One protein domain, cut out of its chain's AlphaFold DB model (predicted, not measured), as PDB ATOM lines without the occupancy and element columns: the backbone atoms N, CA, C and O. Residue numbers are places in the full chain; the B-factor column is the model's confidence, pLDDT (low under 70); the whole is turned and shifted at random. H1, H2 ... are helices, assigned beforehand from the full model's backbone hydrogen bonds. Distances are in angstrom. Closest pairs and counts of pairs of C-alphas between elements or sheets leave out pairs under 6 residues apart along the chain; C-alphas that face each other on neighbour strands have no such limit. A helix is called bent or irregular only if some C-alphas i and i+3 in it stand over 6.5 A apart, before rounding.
ATOM      1  N   LEU A   2     -35.523  27.241 -46.174       91.12
ATOM      2  CA  LEU A   2     -36.047  28.352 -45.369       91.12
ATOM      3  C   LEU A   2     -36.378  29.619 -46.187       91.12
ATOM      4  O   LEU A   2     -37.484  30.140 -46.097       91.12
ATOM      5  N   LYS A   3     -35.474  30.037 -47.086       92.81
ATOM      6  CA  LYS A   3     -35.698  31.166 -48.011       92.81
ATOM      7  C   LYS A   3     -36.958  31.007 -48.874       92.81
ATOM      8  O   LYS A   3     -37.648  31.982 -49.132       92.81
ATOM      9  N   ALA A   4     -37.286  29.780 -49.278       94.44
ATOM     10  CA  ALA A   4     -38.485  29.500 -50.065       94.44
ATOM     11  C   ALA A   4     -39.770  29.602 -49.226       94.44
ATOM     12  O   ALA A   4     -40.798  30.025 -49.742       94.44
ATOM     13  N   GLN A   5     -39.709  29.252 -47.937       91.56
ATOM     14  CA  GLN A   5     -40.831  29.436 -47.009       91.56
ATOM     15  C   GLN A   5     -41.069  30.919 -46.711       91.56
ATOM     16  O   GLN A   5     -42.209  31.372 -46.743       91.56
ATOM     17  N   LEU A   6     -39.997  31.693 -46.515       90.25
ATOM     18  CA  LEU A   6     -40.091  33.150 -46.377       90.25
ATOM     19  C   LEU A   6     -40.669  33.793 -47.637       90.25
ATOM     20  O   LEU A   6     -41.600  34.582 -47.545       90.25
ATOM     21  N   LEU A   7     -40.181  33.402 -48.818       93.06
ATOM     22  CA  LEU A   7     -40.735  33.848 -50.097       93.06
ATOM     23  C   LEU A   7     -42.236  33.552 -50.192       93.06
ATOM     24  O   LEU A   7     -43.011  34.420 -50.581       93.06
ATOM     25  N   LYS A   8     -42.650  32.335 -49.820       93.38
ATOM     26  CA  LYS A   8     -44.060  31.939 -49.807       93.38
ATOM     27  C   LYS A   8     -44.896  32.881 -48.938       93.38
ATOM     28  O   LYS A   8     -45.972  33.282 -49.372       93.38
ATOM     29  N   TYR A   9     -44.399  33.227 -47.751       88.50
ATOM     30  CA  TYR A   9     -45.072  34.136 -46.826       88.50
ATOM     31  C   TYR A   9     -45.133  35.571 -47.368       88.50
ATOM     32  O   TYR A   9     -46.219  36.130 -47.509       88.50
ATOM     33  N   LEU A  10     -43.986  36.134 -47.760       87.56
ATOM     34  CA  LEU A  10     -43.868  37.514 -48.242       87.56
ATOM     35  C   LEU A  10     -44.677  37.762 -49.519       87.56
ATOM     36  O   LEU A  10     -45.283  38.816 -49.675       87.56
ATOM     37  N   TRP A  11     -44.709  36.791 -50.433       92.50
ATOM     38  CA  TRP A  11     -45.443  36.901 -51.699       92.50
ATOM     39  C   TRP A  11     -46.850  36.304 -51.634       92.50
ATOM     40  O   TRP A  11     -47.498  36.155 -52.669       92.50
ATOM     41  N   ARG A  12     -47.323  35.929 -50.435       92.94
ATOM     42  CA  ARG A  12     -48.656  35.349 -50.200       92.94
ATOM     43  C   ARG A  12     -48.986  34.195 -51.157       92.94
ATOM     44  O   ARG A  12     -50.101  34.066 -51.661       92.94
ATOM     45  N   VAL A  13     -48.004  33.335 -51.427       94.12
ATOM     46  CA  VAL A  13     -48.187  32.185 -52.317       94.12
ATOM     47  C   VAL A  13     -49.068  31.151 -51.601       94.12
ATOM     48  O   VAL A  13     -48.682  30.636 -50.550       94.12
ATOM     49  N   PRO A  14     -50.232  30.778 -52.161       91.19
ATOM     50  CA  PRO A  14     -51.286  30.131 -51.379       91.19
ATOM     51  C   PRO A  14     -51.036  28.648 -51.099       91.19
ATOM     52  O   PRO A  14     -51.676  28.070 -50.229       91.19
ATOM     53  N   SER A  15     -50.121  27.991 -51.819       93.31
ATOM     54  CA  SER A  15     -49.834  26.573 -51.596       93.31
ATOM     55  C   SER A  15     -48.413  26.184 -51.974       93.31
ATOM     56  O   SER A  15     -47.767  26.829 -52.803       93.31
ATOM     57  N   ASP A  16     -47.939  25.077 -51.405       94.88
ATOM     58  CA  ASP A  16     -46.622  24.506 -51.715       94.88
ATOM     59  C   ASP A  16     -46.530  24.056 -53.176       94.88
ATOM     60  O   ASP A  16     -45.477  24.161 -53.805       94.88
ATOM     61  N   ARG A  17     -47.657  23.623 -53.758       96.06
ATOM     62  CA  ARG A  17     -47.740  23.313 -55.187       96.06
ATOM     63  C   ARG A  17     -47.497  24.565 -56.024       96.06
ATOM     64  O   ARG A  17     -46.647  24.522 -56.914       96.06
ATOM     65  N   ARG A  18     -48.153  25.691 -55.708       96.31
ATOM     66  CA  ARG A  18     -47.899  26.964 -56.405       96.31
ATOM     67  C   ARG A  18     -46.475  27.467 -56.189       96.31
ATOM     68  O   ARG A  18     -45.868  27.924 -57.148       96.31
ATOM     69  N   LEU A  19     -45.914  27.312 -54.989       96.50
ATOM     70  CA  LEU A  19     -44.514  27.651 -54.719       96.50
ATOM     71  C   LEU A  19     -43.556  26.834 -55.596       96.50
ATOM     72  O   LEU A  19     -42.652  27.396 -56.208       96.50
ATOM     73  N   SER A  20     -43.778  25.521 -55.708       96.31
ATOM     74  CA  SER A  20     -42.944  24.656 -56.548       96.31
ATOM     75  C   SER A  20     -43.008  25.054 -58.030       96.31
ATOM     76  O   SER A  20     -41.974  25.129 -58.689       96.31
ATOM     77  N   LEU A  21     -44.197  25.392 -58.542       96.50
ATOM     78  CA  LEU A  21     -44.375  25.879 -59.914       96.50
ATOM     79  C   LEU A  21     -43.724  27.251 -60.124       96.50
ATOM     80  O   LEU A  21     -43.065  27.465 -61.141       96.50
ATOM     81  N   LEU A  22     -43.860  28.158 -59.156       95.94
ATOM     82  CA  LEU A  22     -43.243  29.483 -59.191       95.94
ATOM     83  C   LEU A  22     -41.720  29.377 -59.289       95.94
ATOM     84  O   LEU A  22     -41.113  30.032 -60.133       95.94
ATOM     85  N   LEU A  23     -41.106  28.513 -58.479       96.06
ATOM     86  CA  LEU A  23     -39.660  28.290 -58.501       96.06
ATOM     87  C   LEU A  23     -39.208  27.617 -59.802       96.06
ATOM     88  O   LEU A  23     -38.167  27.983 -60.342       96.06
ATOM     89  N   LYS A  24     -39.992  26.674 -60.341       95.62
ATOM     90  CA  LYS A  24     -39.711  26.050 -61.645       95.62
ATOM     91  C   LYS A  24     -39.718  27.071 -62.781       95.62
ATOM     92  O   LYS A  24     -38.829  27.047 -63.627       95.62
ATOM     93  N   ARG A  25     -40.703  27.974 -62.786       95.31
ATOM     94  CA  ARG A  25     -40.877  28.991 -63.831       95.31
ATOM     95  C   ARG A  25     -39.868  30.131 -63.712       95.31
ATOM     96  O   ARG A  25     -39.409  30.644 -64.726       95.31
ATOM     97  N   ASN A  26     -39.515  30.540 -62.494       95.38
ATOM     98  CA  ASN A  26     -38.642  31.684 -62.255       95.38
ATOM     99  C   ASN A  26     -37.279  31.254 -61.695       95.38
ATOM    100  O   ASN A  26     -37.065  31.178 -60.481       95.38
ATOM    101  N   ARG A  27     -36.316  31.041 -62.601       94.38
ATOM    102  CA  ARG A  27     -34.949  30.627 -62.246       94.38
ATOM    103  C   ARG A  27     -34.195  31.644 -61.388       94.38
ATOM    104  O   ARG A  27     -33.390  31.231 -60.557       94.38
ATOM    105  N   ARG A  28     -34.461  32.950 -61.530       95.12
ATOM    106  CA  ARG A  28     -33.839  33.984 -60.679       95.12
ATOM    107  C   ARG A  28     -34.286  33.826 -59.228       95.12
ATOM    108  O   ARG A  28     -33.451  33.783 -58.329       95.12
ATOM    109  N   VAL A  29     -35.588  33.645 -59.015       95.06
ATOM    110  CA  VAL A  29     -36.172  33.426 -57.684       95.06
ATOM    111  C   VAL A  29     -35.727  32.086 -57.094       95.06
ATOM    112  O   VAL A  29     -35.368  32.017 -55.918       95.06
ATOM    113  N   ALA A  30     -35.655  31.031 -57.913       96.12
ATOM    114  CA  ALA A  30     -35.101  29.746 -57.493       96.12
ATOM    115  C   ALA A  30     -33.647  29.875 -57.018       96.12
ATOM    116  O   ALA A  30     -33.317  29.421 -55.920       96.12
ATOM    117  N   LYS A  31     -32.802  30.572 -57.788       95.81
ATOM    118  CA  LYS A  31     -31.402  30.833 -57.432       95.81
ATOM    119  C   LYS A  31     -31.287  31.658 -56.148       95.81
ATOM    120  O   LYS A  31     -30.481  31.302 -55.290       95.81
ATOM    121  N   ALA A  32     -32.124  32.684 -55.969       94.69
ATOM    122  CA  ALA A  32     -32.188  33.473 -54.735       94.69
ATOM    123  C   ALA A  32     -32.564  32.614 -53.509       94.69
ATOM    124  O   ALA A  32     -32.023  32.798 -52.417       94.69
ATOM    125  N   CYS A  33     -33.418  31.605 -53.707       94.19
ATOM    126  CA  CYS A  33     -33.766  30.617 -52.684       94.19
ATOM    127  C   CYS A  33     -32.693  29.530 -52.454       94.19
ATOM    128  O   CYS A  33     -32.859  28.703 -51.553       94.19
ATOM    129  N   GLY A  34     -31.603  29.531 -53.229       94.88
ATOM    130  CA  GLY A  34     -30.510  28.555 -53.156       94.88
ATOM    131  C   GLY A  34     -30.660  27.345 -54.086       94.88
ATOM    132  O   GLY A  34     -29.836  26.437 -54.038       94.88
ATOM    133  N   PHE A  35     -31.675  27.314 -54.952       94.81
ATOM    134  CA  PHE A  35     -31.932  26.207 -55.877       94.81
ATOM    135  C   PHE A  35     -31.264  26.475 -57.229       94.81
ATOM    136  O   PHE A  35     -31.793  27.207 -58.066       94.81
ATOM    137  N   ARG A  36     -30.065  25.914 -57.435       88.62
ATOM    138  CA  ARG A  36     -29.276  26.133 -58.663       88.62
ATOM    139  C   ARG A  36     -29.623  25.154 -59.784       88.62
ATOM    140  O   ARG A  36     -29.840  25.581 -60.910       88.62
ATOM    141  N   ARG A  37     -29.672  23.856 -59.474       84.50
ATOM    142  CA  ARG A  37     -29.914  22.789 -60.458       84.50
ATOM    143  C   ARG A  37     -31.393  22.428 -60.499       84.50
ATOM    144  O   ARG A  37     -32.086  22.697 -61.483       84.50
ATOM    145  N   GLU A  38     -31.896  21.954 -59.367       89.50
ATOM    146  CA  GLU A  38     -33.254  21.448 -59.235       89.50
ATOM    147  C   GLU A  38     -34.064  22.246 -58.226       89.50
ATOM    148  O   GLU A  38     -33.562  22.715 -57.202       89.50
ATOM    149  N   THR A  39     -35.346  22.393 -58.537       93.69
ATOM    150  CA  THR A  39     -36.332  22.992 -57.645       93.69
ATOM    151  C   THR A  39     -37.060  21.889 -56.888       93.69
ATOM    152  O   THR A  39     -37.513  20.934 -57.524       93.69
ATOM    153  N   PRO A  40     -37.250  22.031 -55.571       93.50
ATOM    154  CA  PRO A  40     -37.953  21.033 -54.779       93.50
ATOM    155  C   PRO A  40     -39.391  20.804 -55.250       93.50
ATOM    156  O   PRO A  40     -40.087  21.719 -55.703       93.50
ATOM    157  N   SER A  41     -39.846  19.565 -55.085       94.62
ATOM    158  CA  SER A  41     -41.257  19.217 -55.187       94.62
ATOM    159  C   SER A  41     -42.041  19.772 -53.993       94.62
ATOM    160  O   SER A  41     -41.481  20.100 -52.945       94.62
ATOM    161  N   HIS A  42     -43.362  19.862 -54.140       92.94
ATOM    162  CA  HIS A  42     -44.231  20.365 -53.078       92.94
ATOM    163  C   HIS A  42     -44.159  19.517 -51.792       92.94
ATOM    164  O   HIS A  42     -44.182  20.076 -50.702       92.94
ATOM    165  N   GLY A  43     -43.990  18.193 -51.906       94.12
ATOM    166  CA  GLY A  43     -43.873  17.294 -50.751       94.12
ATOM    167  C   GLY A  43     -42.647  17.577 -49.875       94.12
ATOM    168  O   GLY A  43     -42.732  17.477 -48.652       94.12
ATOM    169  N   LEU A  44     -41.537  18.028 -50.470       95.06
ATOM    170  CA  LEU A  44     -40.334  18.400 -49.717       95.06
ATOM    171  C   LEU A  44     -40.563  19.625 -48.825       95.06
ATOM    172  O   LEU A  44     -39.970  19.719 -47.753       95.06
ATOM    173  N   PHE A  45     -41.435  20.553 -49.224       94.12
ATOM    174  CA  PHE A  45     -41.795  21.699 -48.385       94.12
ATOM    175  C   PHE A  45     -42.610  21.284 -47.159       94.12
ATOM    176  O   PHE A  45     -42.355  21.784 -46.062       94.12
ATOM    177  N   THR A  46     -43.549  20.353 -47.328       91.31
ATOM    178  CA  THR A  46     -44.306  19.768 -46.216       91.31
ATOM    179  C   THR A  46     -43.380  19.014 -45.265       91.31
ATOM    180  O   THR A  46     -43.379  19.295 -44.070       91.31
ATOM    181  N   GLN A  47     -42.531  18.124 -45.790       94.50
ATOM    182  CA  GLN A  47     -41.577  17.358 -44.982       94.50
ATOM    183  C   GLN A  47     -40.598  18.261 -44.233       94.50
ATOM    184  O   GLN A  47     -40.319  18.026 -43.061       94.50
ATOM    185  N   PHE A  48     -40.100  19.316 -44.881       93.38
ATOM    186  CA  PHE A  48     -39.218  20.285 -44.241       93.38
ATOM    187  C   PHE A  48     -39.891  20.949 -43.034       93.38
ATOM    188  O   PHE A  48     -39.293  21.004 -41.964       93.38
ATOM    189  N   ARG A  49     -41.138  21.415 -43.184       90.44
ATOM    190  CA  ARG A  49     -41.889  22.044 -42.085       90.44
ATOM    191  C   ARG A  49     -42.193  21.057 -40.961       90.44
ATOM    192  O   ARG A  49     -42.043  21.412 -39.801       90.44
ATOM    193  N   HIS A  50     -42.539  19.820 -41.304       91.88
ATOM    194  CA  HIS A  50     -42.766  18.768 -40.316       91.88
ATOM    195  C   HIS A  50     -41.498  18.445 -39.513       91.88
ATOM    196  O   HIS A  50     -41.558  18.313 -38.298       91.88
ATOM    197  N   ARG A  51     -40.338  18.342 -40.177       93.19
ATOM    198  CA  ARG A  51     -39.049  18.075 -39.514       93.19
ATOM    199  C   ARG A  51     -38.568  19.240 -38.660       93.19
ATOM    200  O   ARG A  51     -37.967  19.015 -37.621       93.19
ATOM    201  N   LEU A  52     -38.795  20.470 -39.119       90.75
ATOM    202  CA  LEU A  52     -38.417  21.664 -38.369       90.75
ATOM    203  C   LEU A  52     -39.296  21.842 -37.122       90.75
ATOM    204  O   LEU A  52     -38.820  22.341 -36.107       90.75
ATOM    205  N   GLY A  53     -40.560  21.420 -37.198       91.00
ATOM    206  CA  GLY A  53     -41.518  21.554 -36.110       91.00
ATOM    207  C   GLY A  53     -41.940  23.006 -35.871       91.00
ATOM    208  O   GLY A  53     -41.386  23.950 -36.445       91.00
ATOM    209  N   LYS A  54     -42.953  23.185 -35.019       88.56
ATOM    210  CA  LYS A  54     -43.462  24.512 -34.644       88.56
ATOM    211  C   LYS A  54     -42.364  25.337 -33.967       88.56
ATOM    212  O   LYS A  54     -42.022  26.411 -34.454       88.56
ATOM    213  N   ASP A  55     -41.748  24.772 -32.936       88.12
ATOM    214  CA  ASP A  55     -40.735  25.452 -32.126       88.12
ATOM    215  C   ASP A  55     -39.497  25.816 -32.951       88.12
ATOM    216  O   ASP A  55     -38.905  26.880 -32.771       88.12
ATOM    217  N   GLY A  56     -39.107  24.960 -33.899       88.88
ATOM    218  CA  GLY A  56     -37.999  25.253 -34.802       88.88
ATOM    219  C   GLY A  56     -38.326  26.396 -35.760       88.88
ATOM    220  O   GLY A  56     -37.486  27.270 -35.978       88.88
ATOM    221  N   CYS A  57     -39.549  26.440 -36.299       85.00
ATOM    222  CA  CYS A  57     -39.990  27.558 -37.134       85.00
ATOM    223  C   CYS A  57     -39.969  28.875 -36.347       85.00
ATOM    224  O   CYS A  57     -39.451  29.876 -36.844       85.00
ATOM    225  N   GLU A  58     -40.487  28.859 -35.121       86.38
ATOM    226  CA  GLU A  58     -40.575  30.030 -34.248       86.38
ATOM    227  C   GLU A  58     -39.197  30.551 -33.829       86.38
ATOM    228  O   GLU A  58     -38.924  31.751 -33.935       86.38
ATOM    229  N   LYS A  59     -38.283  29.651 -33.443       91.19
ATOM    230  CA  LYS A  59     -36.893  30.002 -33.117       91.19
ATOM    231  C   LYS A  59     -36.190  30.648 -34.303       91.19
ATOM    232  O   LYS A  59     -35.580  31.705 -34.151       91.19
ATOM    233  N   VAL A  60     -36.287  30.045 -35.489       89.19
ATOM    234  CA  VAL A  60     -35.629  30.591 -36.681       89.19
ATOM    235  C   VAL A  60     -36.216  31.947 -37.065       89.19
ATOM    236  O   VAL A  60     -35.462  32.870 -37.369       89.19
ATOM    237  N   PHE A  61     -37.540  32.095 -37.025       84.56
ATOM    238  CA  PHE A  61     -38.190  33.371 -37.311       84.56
ATOM    239  C   PHE A  61     -37.754  34.462 -36.326       84.56
ATOM    240  O   PHE A  61     -37.347  35.544 -36.748       84.56
ATOM    241  N   SER A  62     -37.746  34.152 -35.029       86.94
ATOM    242  CA  SER A  62     -37.324  35.078 -33.974       86.94
ATOM    243  C   SER A  62     -35.871  35.525 -34.140       86.94
ATOM    244  O   SER A  62     -35.560  36.697 -33.938       86.94
ATOM    245  N   LEU A  63     -34.973  34.618 -34.536       91.19
ATOM    246  CA  LEU A  63     -33.573  34.954 -34.807       91.19
ATOM    247  C   LEU A  63     -33.427  35.897 -36.004       91.19
ATOM    248  O   LEU A  63     -32.697  36.883 -35.913       91.19
ATOM    249  N   LEU A  64     -34.145  35.629 -37.098       87.12
ATOM    250  CA  LEU A  64     -34.141  36.498 -38.278       87.12
ATOM    251  C   LEU A  64     -34.688  37.889 -37.951       87.12
ATOM    252  O   LEU A  64     -34.101  38.889 -38.349       87.12
ATOM    253  N   LEU A  65     -35.781  37.958 -37.191       85.12
ATOM    254  CA  LEU A  65     -36.373  39.227 -36.780       85.12
ATOM    255  C   LEU A  65     -35.415  40.035 -35.896       85.12
ATOM    256  O   LEU A  65     -35.226  41.224 -36.133       85.12
ATOM    257  N   LYS A  66     -34.753  39.390 -34.925       88.81
ATOM    258  CA  LYS A  66     -33.737  40.037 -34.077       88.81
ATOM    259  C   LYS A  66     -32.586  40.623 -34.896       88.81
ATOM    260  O   LYS A  66     -32.137  41.722 -34.589       88.81
ATOM    261  N   GLN A  67     -32.128  39.916 -35.931       89.69
ATOM    262  CA  GLN A  67     -31.092  40.423 -36.839       89.69
ATOM    263  C   GLN A  67     -31.582  41.645 -37.622       89.69
ATOM    264  O   GLN A  67     -30.925  42.677 -37.609       89.69
ATOM    265  N   LEU A  68     -32.779  41.574 -38.211       86.56
ATOM    266  CA  LEU A  68     -33.356  42.689 -38.971       86.56
ATOM    267  C   LEU A  68     -33.574  43.953 -38.125       86.56
ATOM    268  O   LEU A  68     -33.379  45.062 -38.623       86.56
ATOM    269  N   LEU A  69     -33.972  43.784 -36.859       86.12
ATOM    270  CA  LEU A  69     -34.106  44.881 -35.898       86.12
ATOM    271  C   LEU A  69     -32.744  45.481 -35.542       86.12
ATOM    272  O   LEU A  69     -32.597  46.700 -35.541       86.12
ATOM    273  N   LYS A  70     -31.746  44.631 -35.268       88.75
ATOM    274  CA  LYS A  70     -30.381  45.069 -34.949       88.75
ATOM    275  C   LYS A  70     -29.753  45.860 -36.099       88.75
ATOM    276  O   LYS A  70     -29.107  46.871 -35.855       88.75
ATOM    277  N   ASP A  71     -29.982  45.422 -37.331       87.75
ATOM    278  CA  ASP A  71     -29.418  46.036 -38.534       87.75
ATOM    279  C   ASP A  71     -30.213  47.276 -38.996       87.75
ATOM    280  O   ASP A  71     -29.951  47.819 -40.068       87.75
ATOM    281  N   GLY A  72     -31.229  47.714 -38.236       83.31
ATOM    282  CA  GLY A  72     -32.044  48.896 -38.544       83.31
ATOM    283  C   GLY A  72     -32.868  48.784 -39.833       83.31
ATOM    284  O   GLY A  72     -33.435  49.771 -40.296       83.31
TER     285      GLY A  72
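Overview. This is residues 2 to 72 of the 115 residues of the protein "DUF772 domain-containing protein" of Candidatus Bathyarchaeota archaeon (UniProt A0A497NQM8). The model is an arch made by one long, sharply bent helix and a small cluster of three shorter ones: H4a spans the top, H2 and H3 form one leg, and H4b is the other leg. H1 lies in the middle under the arch, and residues 62 to 72 stick out free at the far end of H4b. The printed part has 71 residues with four named helices, H1, H2, H3 and H4 in chain order, no named strand, and is all helix. It is only just compact, close to loose, with a radius of gyration of the C-alphas of 12.9 A, and spans 34 by 27 by 22 A.

Along the chain. H4, residues 42 to 70, was assigned as one helix by its hydrogen bonds but is bent: C-alphas 51 and 54 are 9.2 A apart. Arm H4a, residues 42 to 51, is 14.7 A long and begins at C-alpha 42 (-44.231, 20.365, -53.078). Arm H4b, residues 54 to 70, is 24.4 A long and ends at C-alpha 70 (-30.381, 45.069, -34.949). H2 is residues 16 to 25, 14.1 A; H3 is residues 27 to 32, 8.5 A; H1 is residues 2 to 10, 12.4 A, beginning at C-alpha 2 (-36.047, 28.352, -45.369).

Arrangement. H4a and H4b stand about perpendicular, at 90 degrees. H4a touches H2 at a steep tilt of 54 degrees, opposite ways; their closest C-alphas, Asp 16 and His 42, are 5.0 A apart. H2 and H3 only just touch, only at the corner, with 3 pairs of C-alphas within 8 A, the closest Leu 23 and Ala 30 at 4.9 A. H1 is close to but not clearly touching H2, the closest C-alphas being Lys 8 and Leu 19 at 6.5 A. H4b is apart from H1, H2 and H3. In H1, H2, H3, H4a and H4b every O i to N i+4 pair is within hydrogen-bond range.

Size, cuts and confidence. The two C-alphas farthest apart, Gly 43 and Gly 72, are 35.9 A apart. The printed part has no cut; the links H1 to H2 and H2 to H3 are tight, H3 to H4 is short, and no link is long. Mean pLDDT of the printed part is 91.8, and no printed residue is under 70.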